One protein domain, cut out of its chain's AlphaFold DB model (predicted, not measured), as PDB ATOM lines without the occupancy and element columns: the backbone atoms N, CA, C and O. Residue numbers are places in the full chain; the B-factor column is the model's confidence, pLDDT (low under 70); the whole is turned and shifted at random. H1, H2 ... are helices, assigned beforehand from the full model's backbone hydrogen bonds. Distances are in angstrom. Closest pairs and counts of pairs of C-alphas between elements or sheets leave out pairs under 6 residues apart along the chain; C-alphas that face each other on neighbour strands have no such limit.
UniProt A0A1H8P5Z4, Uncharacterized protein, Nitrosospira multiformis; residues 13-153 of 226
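AT A GLANCE: This is residues 13 to 153 of the 226 residues of an uncharacterized protein of Nitrosospira multiformis (UniProt A0A1H8P5Z4). Three long helices make a spread up-and-down bundle: H5 and H6 form a close hairpin, and H1 crosses both of them on one side, with its residues 13 to 18 sticking out. H2 crosses H5 at a steep angle, and short H3 and H4 lie with loops at the end where H1 ends and H5 begins. The printed part has 141 residues with six named helices, H1 to H6 in chain order, and no named strand; the class is all helix. It is compact, with a radius of gyration of the C-alphas of 16.0 A, yet elongated, spanning 51 by 33 by 28 A.

HOW THE PARTS SIT: H1, residues 13 to 37, touches the hub H5, residues 100 to 126, with residues 23 to 31 alone; the closest C-alphas, Ile 30 and Ala 116, are 6.4 A apart. They run opposite ways at 36 degrees, only just a steep tilt. H2, residues 42 to 59, touches H5 at a steep tilt of 63 degrees, closest at C-alphas Ser 52 and Ser 110, 4.1 A. H3, residues 75 to 78, and H4, residues 86 to 90, touch no helix. H6, residues 132 to 153, forms a hairpin with H5 at a shallow tilt of 18 degrees, closest at C-alphas Ala 115 and Ala 142, 4.1 A. H6 also touches H1, closest at C-alphas Val 139 and Tyr 23, 6.2 A. Every O i to N i+4 pair is within hydrogen-bond range in H1, H2, H4, H5 and H6; H3 is too short for one.

IN THESE COORDINATES: H1 begins at C-alpha 13, (-3.439, -8.363, 38.234), and is 36.6 A long. H2 measures 25.9 A, H5 39.1 A and H6 32.0 A, ending at C-alpha 153, (-6.793, -20.311, 3.969).

THE WHOLE: The C-alphas of Lys 13 and Gly 97, the two farthest apart, are 52.0 A apart. The printed part has no cut; the link from H2 to H3 is long. Mean pLDDT of the printed part is 76.9; residues 59 to 98 and 129 are under 70.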
ATOM      1  N   LYS A  13      -4.840  -8.326  38.666       84.81
ATOM      2  CA  LYS A  13      -3.439  -8.363  38.234       84.81
ATOM      3  C   LYS A  13      -3.183  -9.541  37.295       84.81
ATOM      4  O   LYS A  13      -2.629  -9.347  36.220       84.81
ATOM      5  N   LEU A  14      -3.632 -10.739  37.677       86.62
ATOM      6  CA  LEU A  14      -3.473 -11.937  36.844       86.62
ATOM      7  C   LEU A  14      -4.247 -11.819  35.527       86.62
ATOM      8  O   LEU A  14      -3.748 -12.240  34.485       86.62
ATOM      9  N   LEU A  15      -5.445 -11.227  35.561       82.69
ATOM     10  CA  LEU A  15      -6.232 -10.975  34.356       82.69
ATOM     11  C   LEU A  15      -5.518  -9.992  33.419       82.69
ATOM     12  O   LEU A  15      -5.396 -10.268  32.228       82.69
ATOM     13  N   GLY A  16      -4.991  -8.890  33.959       84.81
ATOM     14  CA  GLY A  16      -4.207  -7.923  33.191       84.81
ATOM     15  C   GLY A  16      -2.952  -8.543  32.570       84.81
ATOM     16  O   GLY A  16      -2.694  -8.351  31.384       84.81
ATOM     17  N   GLU A  17      -2.203  -9.346  33.328       88.38
ATOM     18  CA  GLU A  17      -1.029 -10.072  32.822       88.38
ATOM     19  C   GLU A  17      -1.398 -11.047  31.694       88.38
ATOM     20  O   GLU A  17      -0.730 -11.080  30.655       88.38
ATOM     21  N   ALA A  18      -2.478 -11.815  31.869       88.00
ATOM     22  CA  ALA A  18      -2.967 -12.745  30.857       88.00
ATOM     23  C   ALA A  18      -3.400 -12.016  29.577       88.00
ATOM     24  O   ALA A  18      -3.037 -12.442  28.479       88.00
ATOM     25  N   LEU A  19      -4.114 -10.897  29.713       87.62
ATOM     26  CA  LEU A  19      -4.562 -10.084  28.587       87.62
ATOM     27  C   LEU A  19      -3.385  -9.461  27.829       87.62
ATOM     28  O   LEU A  19      -3.334  -9.543  26.605       87.62
ATOM     29  N   MET A  20      -2.392  -8.910  28.530       91.50
ATOM     30  CA  MET A  20      -1.208  -8.339  27.876       91.50
ATOM     31  C   MET A  20      -0.357  -9.401  27.184       91.50
ATOM     32  O   MET A  20       0.151  -9.174  26.084       91.50
ATOM     33  N   LYS A  21      -0.222 -10.583  27.793       93.25
ATOM     34  CA  LYS A  21       0.405 -11.734  27.137       93.25
ATOM     35  C   LYS A  21      -0.359 -12.114  25.868       93.25
ATOM     36  O   LYS A  21       0.258 -12.413  24.847       93.25
ATOM     37  N   GLN A  22      -1.687 -12.077  25.927       90.56
ATOM     38  CA  GLN A  22      -2.543 -12.376  24.789       90.56
ATOM     39  C   GLN A  22      -2.397 -11.344  23.664       90.56
ATOM     40  O   GLN A  22      -2.277 -11.738  22.503       90.56
ATOM     41  N   TYR A  23      -2.357 -10.054  23.995       92.50
ATOM     42  CA  TYR A  23      -2.092  -8.979  23.040       92.50
ATOM     43  C   TYR A  23      -0.762  -9.214  22.302       92.50
ATOM     44  O   TYR A  23      -0.771  -9.381  21.085       92.50
ATOM     45  N   LYS A  24       0.349  -9.378  23.037       93.50
ATOM     46  CA  LYS A  24       1.689  -9.592  22.449       93.50
ATOM     47  C   LYS A  24       1.766 -10.842  21.574       93.50
ATOM     48  O   LYS A  24       2.297 -10.807  20.474       93.50
ATOM     49  N   SER A  25       1.182 -11.948  22.040       94.06
ATOM     50  CA  SER A  25       1.110 -13.179  21.246       94.06
ATOM     51  C   SER A  25       0.329 -12.977  19.947       94.06
ATOM     52  O   SER A  25       0.670 -13.570  18.929       94.06
ATOM     53  N   SER A  26      -0.735 -12.172  19.976       91.44
ATOM     54  CA  SER A  26      -1.547 -11.905  18.785       91.44
ATOM     55  C   SER A  26      -0.788 -11.024  17.795       91.44
ATOM     56  O   SER A  26      -0.813 -11.309  16.602       91.44
ATOM     57  N   GLU A  27      -0.079 -10.012  18.296       92.75
ATOM     58  CA  GLU A  27       0.812  -9.140  17.525       92.75
ATOM     59  C   GLU A  27       1.886  -9.951  16.794       92.75
ATOM     60  O   GLU A  27       1.958  -9.912  15.564       92.75
ATOM     61  N   GLU A  28       2.631 -10.785  17.521       94.50
ATOM     62  CA  GLU A  28       3.632 -11.678  16.931       94.50
ATOM     63  C   GLU A  28       3.025 -12.615  15.875       94.50
ATOM     64  O   GLU A  28       3.581 -12.782  14.789       94.50
ATOM     65  N   GLU A  29       1.880 -13.239  16.167       94.56
ATOM     66  CA  GLU A  29       1.231 -14.165  15.238       94.56
ATOM     67  C   GLU A  29       0.760 -13.480  13.951       94.56
ATOM     68  O   GLU A  29       0.957 -14.037  12.868       94.56
ATOM     69  N   ILE A  30       0.131 -12.308  14.055       93.12
ATOM     70  CA  ILE A  30      -0.428 -11.578  12.913       93.12
ATOM     71  C   ILE A  30       0.696 -11.048  12.028       93.12
ATOM     72  O   ILE A  30       0.710 -11.332  10.828       93.12
ATOM     73  N   TYR A  31       1.684 -10.362  12.599       92.56
ATOM     74  CA  TYR A  31       2.771  -9.791  11.804       92.56
ATOM     75  C   TYR A  31       3.692 -10.861  11.208       92.56
ATOM     76  O   TYR A  31       4.179 -10.703  10.088       92.56
ATOM     77  N   LYS A  32       3.824 -12.027  11.848       93.25
ATOM     78  CA  LYS A  32       4.486 -13.184  11.230       93.25
ATOM     79  C   LYS A  32       3.747 -13.706   9.994       93.25
ATOM     80  O   LYS A  32       4.383 -14.234   9.082       93.25
ATOM     81  N   GLU A  33       2.419 -13.606   9.932       91.62
ATOM     82  CA  GLU A  33       1.678 -13.932   8.704       91.62
ATOM     83  C   GLU A  33       1.952 -12.909   7.594       91.62
ATOM     84  O   GLU A  33       2.126 -13.311   6.445       91.62
ATOM     85  N   PHE A  34       2.086 -11.623   7.922       89.12
ATOM     86  CA  PHE A  34       2.471 -10.583   6.958       89.12
ATOM     87  C   PHE A  34       3.856 -10.864   6.362       89.12
ATOM     88  O   PHE A  34       4.020 -10.865   5.140       89.12
ATOM     89  N   GLU A  35       4.827 -11.220   7.204       88.44
ATOM     90  CA  GLU A  35       6.180 -11.572   6.759       88.44
ATOM     91  C   GLU A  35       6.193 -12.786   5.821       88.44
ATOM     92  O   GLU A  35       6.911 -12.790   4.817       88.44
ATOM     93  N   LYS A  36       5.371 -13.810   6.097       87.06
ATOM     94  CA  LYS A  36       5.209 -14.974   5.203       87.06
ATOM     95  C   LYS A  36       4.648 -14.584   3.837       87.06
ATOM     96  O   LYS A  36       4.963 -15.246   2.847       87.06
ATOM     97  N   LEU A  37       3.811 -13.549   3.790       83.00
ATOM     98  CA  LEU A  37       3.266 -12.989   2.553       83.00
ATOM     99  C   LEU A  37       4.254 -12.050   1.846       83.00
ATOM    100  O   LEU A  37       4.040 -11.721   0.682       83.00
ATOM    101  N   GLY A  38       5.359 -11.696   2.502       83.12
ATOM    102  CA  GLY A  38       6.426 -10.866   1.953       83.12
ATOM    103  C   GLY A  38       6.393  -9.409   2.405       83.12
ATOM    104  O   GLY A  38       7.283  -8.672   1.997       83.12
ATOM    105  N   PHE A  39       5.440  -9.010   3.254       85.19
ATOM    106  CA  PHE A  39       5.375  -7.664   3.831       85.19
ATOM    107  C   PHE A  39       6.290  -7.601   5.053       85.19
ATOM    108  O   PHE A  39       6.003  -8.204   6.090       85.19
ATOM    109  N   LYS A  40       7.425  -6.921   4.916       86.06
ATOM    110  CA  LYS A  40       8.491  -6.886   5.923       86.06
ATOM    111  C   LYS A  40       8.653  -5.507   6.539       86.06
ATOM    112  O   LYS A  40       8.941  -5.427   7.731       86.06
ATOM    113  N   SER A  41       8.494  -4.442   5.756       88.19
ATOM    114  CA  SER A  41       8.618  -3.077   6.266       88.19
ATOM    115  C   SER A  41       7.314  -2.588   6.903       88.19
ATOM    116  O   SER A  41       6.230  -3.086   6.604       88.19
ATOM    117  N   GLU A  42       7.411  -1.588   7.777       86.44
ATOM    118  CA  GLU A  42       6.233  -0.944   8.375       86.44
ATOM    119  C   GLU A  42       5.349  -0.259   7.324       86.44
ATOM    120  O   GLU A  42       4.127  -0.334   7.392       86.44
ATOM    121  N   GLU A  43       5.958   0.330   6.293       85.69
ATOM    122  CA  GLU A  43       5.238   0.929   5.165       85.69
ATOM    123  C   GLU A  43       4.413  -0.116   4.396       85.69
ATOM    124  O   GLU A  43       3.243   0.105   4.084       85.69
ATOM    125  N   GLU A  44       4.995  -1.289   4.139       82.69
ATOM    126  CA  GLU A  44       4.327  -2.402   3.460       82.69
ATOM    127  C   GLU A  44       3.150  -2.949   4.279       82.69
ATOM    128  O   GLU A  44       2.085  -3.239   3.727       82.69
ATOM    129  N   LYS A  45       3.325  -3.064   5.601       86.50
ATOM    130  CA  LYS A  45       2.272  -3.498   6.529       86.50
ATOM    131  C   LYS A  45       1.120  -2.490   6.574       86.50
ATOM    132  O   LYS A  45      -0.033  -2.893   6.404       86.50
ATOM    133  N   ALA A  46       1.425  -1.199   6.716       85.31
ATOM    134  CA  ALA A  46       0.435  -0.120   6.741       85.31
ATOM    135  C   ALA A  46      -0.348  -0.026   5.421       85.31
ATOM    136  O   ALA A  46      -1.576   0.144   5.410       85.31
ATOM    137  N   TRP A  47       0.342  -0.203   4.291       85.56
ATOM    138  CA  TRP A  47      -0.307  -0.288   2.986       85.56
ATOM    139  C   TRP A  47      -1.270  -1.481   2.915       85.56
ATOM    140  O   TRP A  47      -2.426  -1.318   2.519       85.56
ATOM    141  N   PHE A  48      -0.833  -2.671   3.341       85.25
ATOM    142  CA  PHE A  48      -1.656  -3.882   3.297       85.25
ATOM    143  C   PHE A  48      -2.917  -3.775   4.169       85.25
ATOM    144  O   PHE A  48      -3.998  -4.206   3.753       85.25
ATOM    145  N   GLN A  49      -2.809  -3.172   5.354       84.56
ATOM    146  CA  GLN A  49      -3.960  -2.870   6.211       84.56
ATOM    147  C   GLN A  49      -4.943  -1.921   5.514       84.56
ATOM    148  O   GLN A  49      -6.141  -2.200   5.461       84.56
ATOM    149  N   SER A  50      -4.432  -0.848   4.905       80.94
ATOM    150  CA  SER A  50      -5.249   0.130   4.173       80.94
ATOM    151  C   SER A  50      -5.974  -0.504   2.982       80.94
ATOM    152  O   SER A  50      -7.177  -0.310   2.799       80.94
ATOM    153  N   PHE A  51      -5.265  -1.325   2.203       83.38
ATOM    154  CA  PHE A  51      -5.846  -2.129   1.128       83.38
ATOM    155  C   PHE A  51      -6.956  -3.051   1.649       83.38
ATOM    156  O   PHE A  51      -8.033  -3.121   1.059       83.38
ATOM    157  N   SER A  52      -6.714  -3.738   2.766       84.00
ATOM    158  CA  SER A  52      -7.662  -4.680   3.366       84.00
ATOM    159  C   SER A  52      -8.953  -4.002   3.821       84.00
ATOM    160  O   SER A  52     -10.044  -4.534   3.592       84.00
ATOM    161  N   PHE A  53      -8.840  -2.811   4.408       78.00
ATOM    162  CA  PHE A  53      -9.981  -2.003   4.829       78.00
ATOM    163  C   PHE A  53     -10.812  -1.545   3.625       78.00
ATOM    164  O   PHE A  53     -12.018  -1.786   3.561       78.00
ATOM    165  N   ALA A  54     -10.153  -0.976   2.613       75.25
ATOM    166  CA  ALA A  54     -10.809  -0.538   1.386       75.25
ATOM    167  C   ALA A  54     -11.460  -1.702   0.617       75.25
ATOM    168  O   ALA A  54     -12.556  -1.545   0.076       75.25
ATOM    169  N   PHE A  55     -10.823  -2.878   0.582       77.44
ATOM    170  CA  PHE A  55     -11.407  -4.078  -0.014       77.44
ATOM    171  C   PHE A  55     -12.663  -4.523   0.741       77.44
ATOM    172  O   PHE A  55     -13.683  -4.785   0.104       77.44
ATOM    173  N   SER A  56     -12.609  -4.582   2.074       76.69
ATOM    174  CA  SER A  56     -13.748  -5.009   2.901       76.69
ATOM    175  C   SER A  56     -14.939  -4.069   2.709       76.69
ATOM    176  O   SER A  56     -16.020  -4.518   2.342       76.69
ATOM    177  N   LEU A  57     -14.714  -2.754   2.787       72.69
ATOM    178  CA  LEU A  57     -15.762  -1.745   2.598       72.69
ATOM    179  C   LEU A  57     -16.387  -1.725   1.201       72.69
ATOM    180  O   LEU A  57     -17.539  -1.330   1.051       72.69
ATOM    181  N   ARG A  58     -15.634  -2.100   0.161       71.38
ATOM    182  CA  ARG A  58     -16.172  -2.200  -1.205       71.38
ATOM    183  C   ARG A  58     -17.038  -3.443  -1.410       71.38
ATOM    184  O   ARG A  58     -17.862  -3.430  -2.315       71.38
ATOM    185  N   ASN A  59     -16.817  -4.502  -0.631       69.44
ATOM    186  CA  ASN A  59     -17.474  -5.799  -0.812       69.44
ATOM    187  C   ASN A  59     -18.540  -6.106   0.251       69.44
ATOM    188  O   ASN A  59     -19.289  -7.066   0.084       69.44
ATOM    189  N   GLU A  60     -18.611  -5.325   1.326       65.25
ATOM    190  CA  GLU A  60     -19.724  -5.341   2.272       65.25
ATOM    191  C   GLU A  60     -20.772  -4.303   1.845       65.25
ATOM    192  O   GLU A  60     -20.457  -3.140   1.578       65.25
ATOM    193  N   GLU A  61     -22.028  -4.736   1.727       53.38
ATOM    194  CA  GLU A  61     -23.159  -3.882   1.355       53.38
ATOM    195  C   GLU A  61     -23.329  -2.766   2.404       53.38
ATOM    196  O   GLU A  61     -23.849  -3.003   3.490       53.38
ATOM    197  N   GLY A  62     -22.863  -1.543   2.106       54.62
ATOM    198  CA  GLY A  62     -23.054  -0.374   2.986       54.62
ATOM    199  C   GLY A  62     -21.879   0.603   3.138       54.62
ATOM    200  O   GLY A  62     -22.007   1.582   3.872       54.62
ATOM    201  N   GLY A  63     -20.737   0.393   2.472       52.62
ATOM    202  CA  GLY A  63     -19.565   1.273   2.603       52.62
ATOM    203  C   GLY A  63     -19.697   2.662   1.946       52.62
ATOM    204  O   GLY A  63     -20.083   2.790   0.783       52.62
ATOM    205  N   SER A  64     -19.294   3.719   2.666       51.50
ATOM    206  CA  SER A  64     -19.193   5.103   2.158       51.50
ATOM    207  C   SER A  64     -18.213   5.225   0.981       51.50
ATOM    208  O   SER A  64     -17.080   4.746   1.058       51.50
ATOM    209  N   GLU A  65     -18.597   5.931  -0.093       55.72
ATOM    210  CA  GLU A  65     -17.746   6.157  -1.277       55.72
ATOM    211  C   GLU A  65     -16.393   6.806  -0.959       55.72
ATOM    212  O   GLU A  65     -15.401   6.523  -1.628       55.72
ATOM    213  N   LYS A  66     -16.326   7.615   0.102       46.47
ATOM    214  CA  LYS A  66     -15.101   8.314   0.520       46.47
ATOM    215  C   LYS A  66     -14.050   7.387   1.141       46.47
ATOM    216  O   LYS A  66     -12.877   7.736   1.158       46.47
ATOM    217  N   LEU A  67     -14.452   6.208   1.618       49.66
ATOM    218  CA  LEU A  67     -13.558   5.224   2.244       49.66
ATOM    219  C   LEU A  67     -13.045   4.168   1.249       49.66
ATOM    220  O   LEU A  67     -12.358   3.226   1.630       49.66
ATOM    221  N   LYS A  68     -13.362   4.325  -0.043       54.06
ATOM    222  CA  LYS A  68     -12.941   3.409  -1.113       54.06
ATOM    223  C   LYS A  68     -11.518   3.680  -1.609       54.06
ATOM    224  O   LYS A  68     -11.074   2.977  -2.517       54.06
ATOM    225  N   PHE A  69     -10.818   4.689  -1.090       60.03
ATOM    226  CA  PHE A  69      -9.476   5.047  -1.546       60.03
ATOM    227  C   PHE A  69      -8.426   4.077  -0.986       60.03
ATOM    228  O   PHE A  69      -8.327   3.894   0.223       60.03
ATOM    229  N   VAL A  70      -7.646   3.463  -1.876       61.41
ATOM    230  CA  VAL A  70      -6.491   2.625  -1.534       61.41
ATOM    231  C   VAL A  70      -5.236   3.467  -1.783       61.41
ATOM    232  O   VAL A  70      -5.132   4.037  -2.872       61.41
ATOM    233  N   PRO A  71      -4.290   3.573  -0.833       62.50
ATOM    234  CA  PRO A  71      -3.029   4.262  -1.085       62.50
ATOM    235  C   PRO A  71      -2.238   3.583  -2.221       62.50
ATOM    236  O   PRO A  71      -2.374   2.372  -2.428       62.50
ATOM    237  N   PRO A  72      -1.411   4.332  -2.973       64.19
ATOM    238  CA  PRO A  72      -0.565   3.747  -4.010       64.19
ATOM    239  C   PRO A  72       0.379   2.698  -3.409       64.19
ATOM    240  O   PRO A  72       0.773   2.793  -2.248       64.19
ATOM    241  N   LEU A  73       0.708   1.680  -4.203       64.06
ATOM    242  CA  LEU A  73       1.585   0.593  -3.781       64.06
ATOM    243  C   LEU A  73       3.022   1.111  -3.554       64.06
ATOM    244  O   LEU A  73       3.546   1.784  -4.445       64.06
ATOM    245  N   PRO A  74       3.670   0.793  -2.414       67.62
ATOM    246  CA  PRO A  74       5.059   1.166  -2.155       67.62
ATOM    247  C   PRO A  74       6.026   0.663  -3.235       67.62
ATOM    248  O   PRO A  74       5.939  -0.484  -3.680       67.62
ATOM    249  N   GLU A  75       7.004   1.488  -3.623       64.94
ATOM    250  CA  GLU A  75       7.989   1.148  -4.667       64.94
ATOM    251  C   GLU A  75       8.846  -0.081  -4.316       64.94
ATOM    252  O   GLU A  75       9.264  -0.837  -5.194       64.94
ATOM    253  N   THR A  76       9.061  -0.329  -3.025       65.12
ATOM    254  CA  THR A  76       9.744  -1.517  -2.488       65.12
ATOM    255  C   THR A  76       9.031  -2.824  -2.847       65.12
ATOM    256  O   THR A  76       9.680  -3.852  -3.084       65.12
ATOM    257  N   LEU A  77       7.702  -2.782  -2.987       58.88
ATOM    258  CA  LEU A  77       6.907  -3.911  -3.456       58.88
ATOM    259  C   LEU A  77       6.950  -4.043  -4.978       58.88
ATOM    260  O   LEU A  77       6.945  -5.180  -5.448       58.88
ATOM    261  N   ASN A  78       7.112  -2.958  -5.749       57.12
ATOM    262  CA  ASN A  78       7.198  -3.014  -7.222       57.12
ATOM    263  C   ASN A  78       8.274  -3.997  -7.723       57.12
ATOM    264  O   ASN A  78       8.059  -4.722  -8.695       57.12
ATOM    265  N   ALA A  79       9.403  -4.112  -7.013       51.88
ATOM    266  CA  ALA A  79      10.461  -5.079  -7.330       51.88
ATOM    267  C   ALA A  79      10.138  -6.534  -6.904       51.88
ATOM    268  O   ALA A  79      10.633  -7.492  -7.504       51.88
ATOM    269  N   SER A  80       9.289  -6.718  -5.888       50.31
ATOM    270  CA  SER A  80       8.923  -8.017  -5.289       50.31
ATOM    271  C   SER A  80       7.672  -8.656  -5.925       50.31
ATOM    272  O   SER A  80       7.417  -9.858  -5.771       50.31
ATOM    273  N   ILE A  81       6.924  -7.882  -6.720       46.62
ATOM    274  CA  ILE A  81       5.678  -8.261  -7.416       46.62
ATOM    275  C   ILE A  81       5.862  -9.313  -8.516       46.62
ATOM    276  O   ILE A  81       4.883  -9.873  -9.012       46.62
ATOM    277  N   GLY A  82       7.089  -9.731  -8.831       45.28
ATOM    278  CA  GLY A  82       7.326 -10.875  -9.721       45.28
ATOM    279  C   GLY A  82       6.560 -12.151  -9.318       45.28
ATOM    280  O   GLY A  82       6.208 -12.948 -10.189       45.28
ATOM    281  N   LYS A  83       6.233 -12.323  -8.023       45.38
ATOM    282  CA  LYS A  83       5.419 -13.445  -7.504       45.38
ATOM    283  C   LYS A  83       3.936 -13.119  -7.250       45.38
ATOM    284  O   LYS A  83       3.156 -14.051  -7.076       45.38
ATOM    285  N   MET A  84       3.531 -11.845  -7.262       46.34
ATOM    286  CA  MET A  84       2.152 -11.380  -7.006       46.34
ATOM    287  C   MET A  84       1.638 -10.428  -8.103       46.34
ATOM    288  O   MET A  84       0.872  -9.507  -7.834       46.34
ATOM    289  N   LYS A  85       1.996 -10.691  -9.368       46.81
ATOM    290  CA  LYS A  85       1.537  -9.954 -10.565       46.81
ATOM    291  C   LYS A  85       0.016  -9.762 -10.689       46.81
ATOM    292  O   LYS A  85      -0.424  -8.972 -11.513       46.81
ATOM    293  N   SER A  86      -0.803 -10.471  -9.910       50.69
ATOM    294  CA  SER A  86      -2.250 -10.256  -9.891       50.69
ATOM    295  C   SER A  86      -2.673  -9.002  -9.120       50.69
ATOM    296  O   SER A  86      -3.720  -8.460  -9.445       50.69
ATOM    297  N   LEU A  87      -1.915  -8.540  -8.113       47.78
ATOM    298  CA  LEU A  87      -2.368  -7.485  -7.191       47.78
ATOM    299  C   LEU A  87      -2.274  -6.054  -7.760       47.78
ATOM    300  O   LEU A  87      -3.110  -5.225  -7.416       47.78
ATOM    301  N   GLU A  88      -1.350  -5.775  -8.687       43.12
ATOM    302  CA  GLU A  88      -1.260  -4.466  -9.369       43.12
ATOM    303  C   GLU A  88      -2.475  -4.189 -10.266       43.12
ATOM    304  O   GLU A  88      -3.064  -3.113 -10.198       43.12
ATOM    305  N   GLY A  89      -2.914  -5.179 -11.056       48.16
ATOM    306  CA  GLY A  89      -4.125  -5.058 -11.887       48.16
ATOM    307  C   GLY A  89      -5.423  -5.013 -11.071       48.16
ATOM    308  O   GLY A  89      -6.473  -4.606 -11.562       48.16
ATOM    309  N   LEU A  90      -5.333  -5.412  -9.806       48.19
ATOM    310  CA  LEU A  90      -6.421  -5.477  -8.843       48.19
ATOM    311  C   LEU A  90      -6.650  -4.178  -8.081       48.19
ATOM    312  O   LEU A  90      -7.734  -3.970  -7.540       48.19
ATOM    313  N   ALA A  91      -5.640  -3.314  -8.036       47.84
ATOM    314  CA  ALA A  91      -5.677  -2.152  -7.176       47.84
ATOM    315  C   ALA A  91      -6.732  -1.115  -7.606       47.84
ATOM    316  O   ALA A  91      -7.192  -0.374  -6.742       47.84
ATOM    317  N   PHE A  92      -7.192  -1.062  -8.872       50.38
ATOM    318  CA  PHE A  92      -7.982   0.108  -9.300       50.38
ATOM    319  C   PHE A  92      -9.152  -0.051 -10.294       50.38
ATOM    320  O   PHE A  92      -9.828   0.955 -10.484       50.38
ATOM    321  N   ALA A  93      -9.496  -1.217 -10.869       46.50
ATOM    322  CA  ALA A  93     -10.523  -1.226 -11.941       46.50
ATOM    323  C   ALA A  93     -11.740  -2.166 -11.809       46.50
ATOM    324  O   ALA A  93     -12.809  -1.772 -12.260       46.50
ATOM    325  N   SER A  94     -11.667  -3.357 -11.211       52.91
ATOM    326  CA  SER A  94     -12.878  -4.169 -10.953       52.91
ATOM    327  C   SER A  94     -12.548  -5.430 -10.160       52.91
ATOM    328  O   SER A  94     -11.974  -6.385 -10.672       52.91
ATOM    329  N   PHE A  95     -12.937  -5.461  -8.884       54.12
ATOM    330  CA  PHE A  95     -13.012  -6.730  -8.150       54.12
ATOM    331  C   PHE A  95     -14.154  -7.612  -8.701       54.12
ATOM    332  O   PHE A  95     -14.089  -8.839  -8.611       54.12
ATOM    333  N   GLU A  96     -15.152  -6.984  -9.334       51.88
ATOM    334  CA  GLU A  96     -16.220  -7.595 -10.129       51.88
ATOM    335  C   GLU A  96     -15.651  -8.213 -11.417       51.88
ATOM    336  O   GLU A  96     -15.617  -7.589 -12.471       51.88
ATOM    337  N   GLY A  97     -15.136  -9.436 -11.337       57.25
ATOM    338  CA  GLY A  97     -14.583 -10.134 -12.505       57.25
ATOM    339  C   GLY A  97     -13.352 -10.977 -12.211       57.25
ATOM    340  O   GLY A  97     -12.830 -11.645 -13.105       57.25
ATOM    341  N   LEU A  98     -12.879 -10.980 -10.965       61.81
ATOM    342  CA  LEU A  98     -11.799 -11.874 -10.589       61.81
ATOM    343  C   LEU A  98     -12.228 -13.336 -10.632       61.81
ATOM    344  O   LEU A  98     -13.323 -13.669 -10.184       61.81
ATOM    345  N   PRO A  99     -11.323 -14.239 -11.048       71.88
ATOM    346  CA  PRO A  99     -11.508 -15.660 -10.811       71.88
ATOM    347  C   PRO A  99     -11.751 -15.931  -9.321       71.88
ATOM    348  O   PRO A  99     -10.988 -15.446  -8.478       71.88
ATOM    349  N   ASP A 100     -12.734 -16.778  -9.003       73.88
ATOM    350  CA  ASP A 100     -13.140 -17.104  -7.625       73.88
ATOM    351  C   ASP A 100     -11.964 -17.451  -6.704       73.88
ATOM    352  O   ASP A 100     -11.937 -17.072  -5.540       73.88
ATOM    353  N   GLN A 101     -10.948 -18.147  -7.224       73.00
ATOM    354  CA  GLN A 101      -9.768 -18.529  -6.443       73.00
ATOM    355  C   GLN A 101      -8.929 -17.327  -5.997       73.00
ATOM    356  O   GLN A 101      -8.373 -17.330  -4.895       73.00
ATOM    357  N   ILE A 102      -8.809 -16.317  -6.860       73.31
ATOM    358  CA  ILE A 102      -8.091 -15.079  -6.558       73.31
ATOM    359  C   ILE A 102      -8.933 -14.258  -5.582       73.31
ATOM    360  O   ILE A 102      -8.415 -13.812  -4.562       73.31
ATOM    361  N   PHE A 103     -10.238 -14.157  -5.826       76.69
ATOM    362  CA  PHE A 103     -11.163 -13.438  -4.954       76.69
ATOM    363  C   PHE A 103     -11.242 -14.029  -3.536       76.69
ATOM    364  O   PHE A 103     -11.118 -13.292  -2.561       76.69
ATOM    365  N   ASP A 104     -11.346 -15.356  -3.400       80.38
ATOM    366  CA  ASP A 104     -11.312 -16.065  -2.111       80.38
ATOM    367  C   ASP A 104     -10.009 -15.776  -1.346       80.38
ATOM    368  O   ASP A 104     -10.018 -15.595  -0.125       80.38
ATOM    369  N   THR A 105      -8.885 -15.715  -2.065       81.88
ATOM    370  CA  THR A 105      -7.573 -15.419  -1.479       81.88
ATOM    371  C   THR A 105      -7.502 -13.973  -0.987       81.88
ATOM    372  O   THR A 105      -7.065 -13.740   0.138       81.88
ATOM    373  N   ILE A 106      -7.996 -13.006  -1.766       82.38
ATOM    374  CA  ILE A 106      -8.044 -11.595  -1.351       82.38
ATOM    375  C   ILE A 106      -8.993 -11.408  -0.173       82.38
ATOM    376  O   ILE A 106      -8.643 -10.711   0.771       82.38
ATOM    377  N   LYS A 107     -10.143 -12.091  -0.159       83.81
ATOM    378  CA  LYS A 107     -11.032 -12.115   1.009       83.81
ATOM    379  C   LYS A 107     -10.304 -12.616   2.251       83.81
ATOM    380  O   LYS A 107     -10.410 -11.995   3.302       83.81
ATOM    381  N   ALA A 108      -9.538 -13.701   2.145       86.50
ATOM    382  CA  ALA A 108      -8.728 -14.167   3.269       86.50
ATOM    383  C   ALA A 108      -7.725 -13.091   3.722       86.50
ATOM    384  O   ALA A 108      -7.668 -12.776   4.907       86.50
ATOM    385  N   PHE A 109      -6.988 -12.485   2.791       89.00
ATOM    386  CA  PHE A 109      -6.016 -11.430   3.090       89.00
ATOM    387  C   PHE A 109      -6.647 -10.184   3.712       89.00
ATOM    388  O   PHE A 109      -6.103  -9.669   4.682       89.00
ATOM    389  N   SER A 110      -7.824  -9.768   3.248       87.31
ATOM    390  CA  SER A 110      -8.545  -8.639   3.836       87.31
ATOM    391  C   SER A 110      -8.876  -8.878   5.310       87.31
ATOM    392  O   SER A 110      -8.649  -8.011   6.144       87.31
ATOM    393  N   VAL A 111      -9.292 -10.099   5.666       88.12
ATOM    394  CA  VAL A 111      -9.560 -10.477   7.061       88.12
ATOM    395  C   VAL A 111      -8.278 -10.457   7.904       88.12
ATOM    396  O   VAL A 111      -8.316 -10.051   9.062       88.12
ATOM    397  N   LEU A 112      -7.132 -10.847   7.336       92.12
ATOM    398  CA  LEU A 112      -5.840 -10.731   8.018       92.12
ATOM    399  C   LEU A 112      -5.445  -9.261   8.250       92.12
ATOM    400  O   LEU A 112      -4.971  -8.925   9.334       92.12
ATOM    401  N   GLY A 113      -5.663  -8.380   7.271       89.94
ATOM    402  CA  GLY A 113      -5.421  -6.948   7.444       89.94
ATOM    403  C   GLY A 113      -6.336  -6.315   8.493       89.94
ATOM    404  O   GLY A 113      -5.865  -5.518   9.299       89.94
ATOM    405  N   MET A 114      -7.605  -6.734   8.560       87.94
ATOM    406  CA  MET A 114      -8.531  -6.327   9.628       87.94
ATOM    407  C   MET A 114      -8.062  -6.796  11.010       87.94
ATOM    408  O   MET A 114      -8.181  -6.050  11.978       87.94
ATOM    409  N   ALA A 115      -7.483  -7.998  11.106       91.88
ATOM    410  CA  ALA A 115      -6.903  -8.490  12.353       91.88
ATOM    411  C   ALA A 115      -5.766  -7.583  12.849       91.88
ATOM    412  O   ALA A 115      -5.708  -7.258  14.034       91.88
ATOM    413  N   ALA A 116      -4.893  -7.140  11.941       92.50
ATOM    414  CA  ALA A 116      -3.808  -6.221  12.273       92.50
ATOM    415  C   ALA A 116      -4.331  -4.824  12.645       92.50
ATOM    416  O   ALA A 116      -3.912  -4.271  13.653       92.50
ATOM    417  N   ALA A 117      -5.304  -4.288  11.901       88.75
ATOM    418  CA  ALA A 117      -5.913  -2.998  12.227       88.75
ATOM    419  C   ALA A 117      -6.573  -3.001  13.620       88.75
ATOM    420  O   ALA A 117      -6.447  -2.036  14.370       88.75
ATOM    421  N   ALA A 118      -7.242  -4.095  13.998       88.25
ATOM    422  CA  ALA A 118      -7.816  -4.245  15.333       88.25
ATOM    423  C   ALA A 118      -6.742  -4.276  16.439       88.25
ATOM    424  O   ALA A 118      -6.962  -3.714  17.511       88.25
ATOM    425  N   LEU A 119      -5.565  -4.864  16.188       91.62
ATOM    426  CA  LEU A 119      -4.445  -4.790  17.135       91.62
ATOM    427  C   LEU A 119      -3.899  -3.378  17.293       91.62
ATOM    428  O   LEU A 119      -3.665  -2.950  18.421       91.62
ATOM    429  N   ASP A 120      -3.728  -2.652  16.195       89.31
ATOM    430  CA  ASP A 120      -3.221  -1.281  16.257       89.31
ATOM    431  C   ASP A 120      -4.209  -0.379  17.008       89.31
ATOM    432  O   ASP A 120      -3.815   0.443  17.837       89.31
ATOM    433  N   MET A 121      -5.514  -0.597  16.812       87.56
ATOM    434  CA  MET A 121      -6.555   0.050  17.614       87.56
ATOM    435  C   MET A 121      -6.445  -0.326  19.093       87.56
ATOM    436  O   MET A 121      -6.513   0.563  19.941       87.56
ATOM    437  N   ALA A 122      -6.210  -1.599  19.421       88.81
ATOM    438  CA  ALA A 122      -5.975  -2.020  20.801       88.81
ATOM    439  C   ALA A 122      -4.778  -1.263  21.411       88.81
ATOM    440  O   ALA A 122      -4.896  -0.683  22.492       88.81
ATOM    441  N   ALA A 123      -3.654  -1.178  20.697       88.38
ATOM    442  CA  ALA A 123      -2.472  -0.451  21.155       88.38
ATOM    443  C   ALA A 123      -2.781   1.026  21.464       88.38
ATOM    444  O   ALA A 123      -2.362   1.545  22.501       88.38
ATOM    445  N   LEU A 124      -3.570   1.688  20.610       86.12
ATOM    446  CA  LEU A 124      -4.000   3.072  20.821       86.12
ATOM    447  C   LEU A 124      -4.905   3.219  22.051       86.12
ATOM    448  O   LEU A 124      -4.721   4.150  22.837       86.12
ATOM    449  N   ARG A 125      -5.857   2.300  22.249       84.31
ATOM    450  CA  ARG A 125      -6.795   2.318  23.388       84.31
ATOM    451  C   ARG A 125      -6.110   2.029  24.715       84.31
ATOM    452  O   ARG A 125      -6.426   2.663  25.714       84.31
ATOM    453  N   PHE A 126      -5.083   1.183  24.709       80.56
ATOM    454  CA  PHE A 126      -4.285   0.890  25.899       80.56
ATOM    455  C   PHE A 126      -3.629   2.141  26.515       80.56
ATOM    456  O   PHE A 126      -3.356   2.178  27.714       80.56
ATOM    457  N   THR A 127      -3.397   3.193  25.723       76.56
ATOM    458  CA  THR A 127      -2.790   4.441  26.216       76.56
ATOM    459  C   THR A 127      -3.742   5.318  27.038       76.56
ATOM    460  O   THR A 127      -3.285   6.232  27.728       76.56
ATOM    461  N   LYS A 128      -5.052   5.041  27.010       78.25
ATOM    462  CA  LYS A 128      -6.085   5.824  27.696       78.25
ATOM    463  C   LYS A 128      -6.731   4.984  28.792       78.25
ATOM    464  O   LYS A 128      -7.302   3.933  28.540       78.25
ATOM    465  N   LYS A 129      -6.664   5.467  30.036       67.88
ATOM    466  CA  LYS A 129      -7.155   4.741  31.223       67.88
ATOM    467  C   LYS A 129      -8.658   4.418  31.172       67.88
ATOM    468  O   LYS A 129      -9.091   3.465  31.809       67.88
ATOM    469  N   GLU A 130      -9.428   5.220  30.446       76.69
ATOM    470  CA  GLU A 130     -10.886   5.109  30.322       76.69
ATOM    471  C   GLU A 130     -11.316   4.107  29.232       76.69
ATOM    472  O   GLU A 130     -12.455   3.655  29.244       76.69
ATOM    473  N   ASP A 131     -10.390   3.675  28.370       82.12
ATOM    474  CA  ASP A 131     -10.676   2.864  27.178       82.12
ATOM    475  C   ASP A 131     -10.310   1.375  27.385       82.12
ATOM    476  O   ASP A 131     -10.024   0.650  26.430       82.12
ATOM    477  N   TYR A 132     -10.258   0.889  28.631       82.12
ATOM    478  CA  TYR A 132      -9.814  -0.487  28.911       82.12
ATOM    479  C   TYR A 132     -10.733  -1.549  28.292       82.12
ATOM    480  O   TYR A 132     -10.243  -2.522  27.721       82.12
ATOM    481  N   ASP A 133     -12.049  -1.352  28.361       83.50
ATOM    482  CA  ASP A 133     -13.011  -2.278  27.753       83.50
ATOM    483  C   ASP A 133     -12.861  -2.286  26.222       83.50
ATOM    484  O   ASP A 133     -12.804  -3.342  25.596       83.50
ATOM    485  N   GLU A 134     -12.644  -1.116  25.619       85.62
ATOM    486  CA  GLU A 134     -12.416  -0.975  24.177       85.62
ATOM    487  C   GLU A 134     -11.089  -1.616  23.732       85.62
ATOM    488  O   GLU A 134     -10.992  -2.173  22.632       85.62
ATOM    489  N   PHE A 135     -10.057  -1.567  24.582       88.12
ATOM    490  CA  PHE A 135      -8.815  -2.310  24.379       88.12
ATOM    491  C   PHE A 135      -9.079  -3.816  24.346       88.12
ATOM    492  O   PHE A 135      -8.644  -4.492  23.411       88.12
ATOM    493  N   VAL A 136      -9.804  -4.335  25.339       87.25
ATOM    494  CA  VAL A 136     -10.161  -5.757  25.436       87.25
ATOM    495  C   VAL A 136     -10.933  -6.201  24.191       87.25
ATOM    496  O   VAL A 136     -10.545  -7.185  23.554       87.25
ATOM    497  N   ASP A 137     -11.958  -5.447  23.800       85.88
ATOM    498  CA  ASP A 137     -12.774  -5.724  22.615       85.88
ATOM    499  C   ASP A 137     -11.931  -5.750  21.338       85.88
ATOM    500  O   ASP A 137     -12.063  -6.655  20.510       85.88
ATOM    501  N   SER A 138     -10.994  -4.810  21.202       87.12
ATOM    502  CA  SER A 138     -10.089  -4.744  20.051       87.12
ATOM    503  C   SER A 138      -9.144  -5.954  19.989       87.12
ATOM    504  O   SER A 138      -8.922  -6.518  18.912       87.12
ATOM    505  N   VAL A 139      -8.634  -6.423  21.136       88.81
ATOM    506  CA  VAL A 139      -7.829  -7.659  21.213       88.81
ATOM    507  C   VAL A 139      -8.655  -8.878  20.799       88.81
ATOM    508  O   VAL A 139      -8.160  -9.729  20.052       88.81
ATOM    509  N   PHE A 140      -9.907  -8.979  21.248       88.56
ATOM    510  CA  PHE A 140     -10.798 -10.069  20.846       88.56
ATOM    511  C   PHE A 140     -11.109 -10.031  19.349       88.56
ATOM    512  O   PHE A 140     -10.925 -11.048  18.675       88.56
ATOM    513  N   ALA A 141     -11.465  -8.865  18.812       85.38
ATOM    514  CA  ALA A 141     -11.727  -8.680  17.387       85.38
ATOM    515  C   ALA A 141     -10.523  -9.100  16.526       85.38
ATOM    516  O   ALA A 141     -10.681  -9.825  15.538       85.38
ATOM    517  N   ALA A 142      -9.302  -8.736  16.936       90.31
ATOM    518  CA  ALA A 142      -8.081  -9.168  16.259       90.31
ATOM    519  C   ALA A 142      -7.936 -10.698  16.225       90.31
ATOM    520  O   ALA A 142      -7.597 -11.281  15.190       90.31
ATOM    521  N   ARG A 143      -8.216 -11.380  17.344       91.50
ATOM    522  CA  ARG A 143      -8.142 -12.848  17.416       91.50
ATOM    523  C   ARG A 143      -9.187 -13.528  16.546       91.50
ATOM    524  O   ARG A 143      -8.860 -14.504  15.864       91.50
ATOM    525  N   GLU A 144     -10.421 -13.047  16.587       89.44
ATOM    526  CA  GLU A 144     -11.516 -13.590  15.785       89.44
ATOM    527  C   GLU A 144     -11.223 -13.441  14.293       89.44
ATOM    528  O   GLU A 144     -11.330 -14.414  13.539       89.44
ATOM    529  N   ALA A 145     -10.738 -12.269  13.878       88.69
ATOM    530  CA  ALA A 145     -10.308 -12.029  12.509       88.69
ATOM    531  C   ALA A 145      -9.145 -12.959  12.111       88.69
ATOM    532  O   ALA A 145      -9.226 -13.644  11.088       88.69
ATOM    533  N   LEU A 146      -8.104 -13.103  12.942       91.44
ATOM    534  CA  LEU A 146      -7.002 -14.039  12.672       91.44
ATOM    535  C   LEU A 146      -7.492 -15.493  12.529       91.44
ATOM    536  O   LEU A 146      -7.037 -16.229  11.643       91.44
ATOM    537  N   ALA A 147      -8.428 -15.928  13.376       88.56
ATOM    538  CA  ALA A 147      -9.044 -17.248  13.272       88.56
ATOM    539  C   ALA A 147      -9.830 -17.396  11.957       88.56
ATOM    540  O   ALA A 147      -9.666 -18.397  11.248       88.56
ATOM    541  N   GLY A 148     -10.607 -16.377  11.583       84.69
ATOM    542  CA  GLY A 148     -11.330 -16.305  10.315       84.69
ATOM    543  C   GLY A 148     -10.407 -16.407   9.099       84.69
ATOM    544  O   GLY A 148     -10.667 -17.204   8.190       84.69
ATOM    545  N   TYR A 149      -9.284 -15.683   9.099       91.12
ATOM    546  CA  TYR A 149      -8.247 -15.790   8.068       91.12
ATOM    547  C   TYR A 149      -7.734 -17.231   7.929       91.12
ATOM    548  O   TYR A 149      -7.747 -17.801   6.831       91.12
ATOM    549  N   ARG A 150      -7.349 -17.868   9.042       90.50
ATOM    550  CA  ARG A 150      -6.813 -19.241   9.043       90.50
ATOM    551  C   ARG A 150      -7.820 -20.257   8.506       90.50
ATOM    552  O   ARG A 150      -7.441 -21.143   7.735       90.50
ATOM    553  N   LEU A 151      -9.093 -20.132   8.884       85.94
ATOM    554  CA  LEU A 151     -10.163 -20.992   8.373       85.94
ATOM    555  C   LEU A 151     -10.327 -20.840   6.856       85.94
ATOM    556  O   LEU A 151     -10.389 -21.847   6.146       85.94
ATOM    557  N   ARG A 152     -10.312 -19.604   6.344       89.25
ATOM    558  CA  ARG A 152     -10.401 -19.334   4.898       89.25
ATOM    559  C   ARG A 152      -9.224 -19.937   4.135       89.25
ATOM    560  O   ARG A 152      -9.446 -20.647   3.155       89.25
ATOM    561  N   ILE A 153      -7.991 -19.738   4.606       89.06
ATOM    562  CA  ILE A 153      -6.793 -20.311   3.969       89.06
ATOM    563  C   ILE A 153      -6.854 -21.841   3.927       89.06
ATOM    564  O   ILE A 153      -6.594 -22.433   2.875       89.06
TER     565      ILE A 153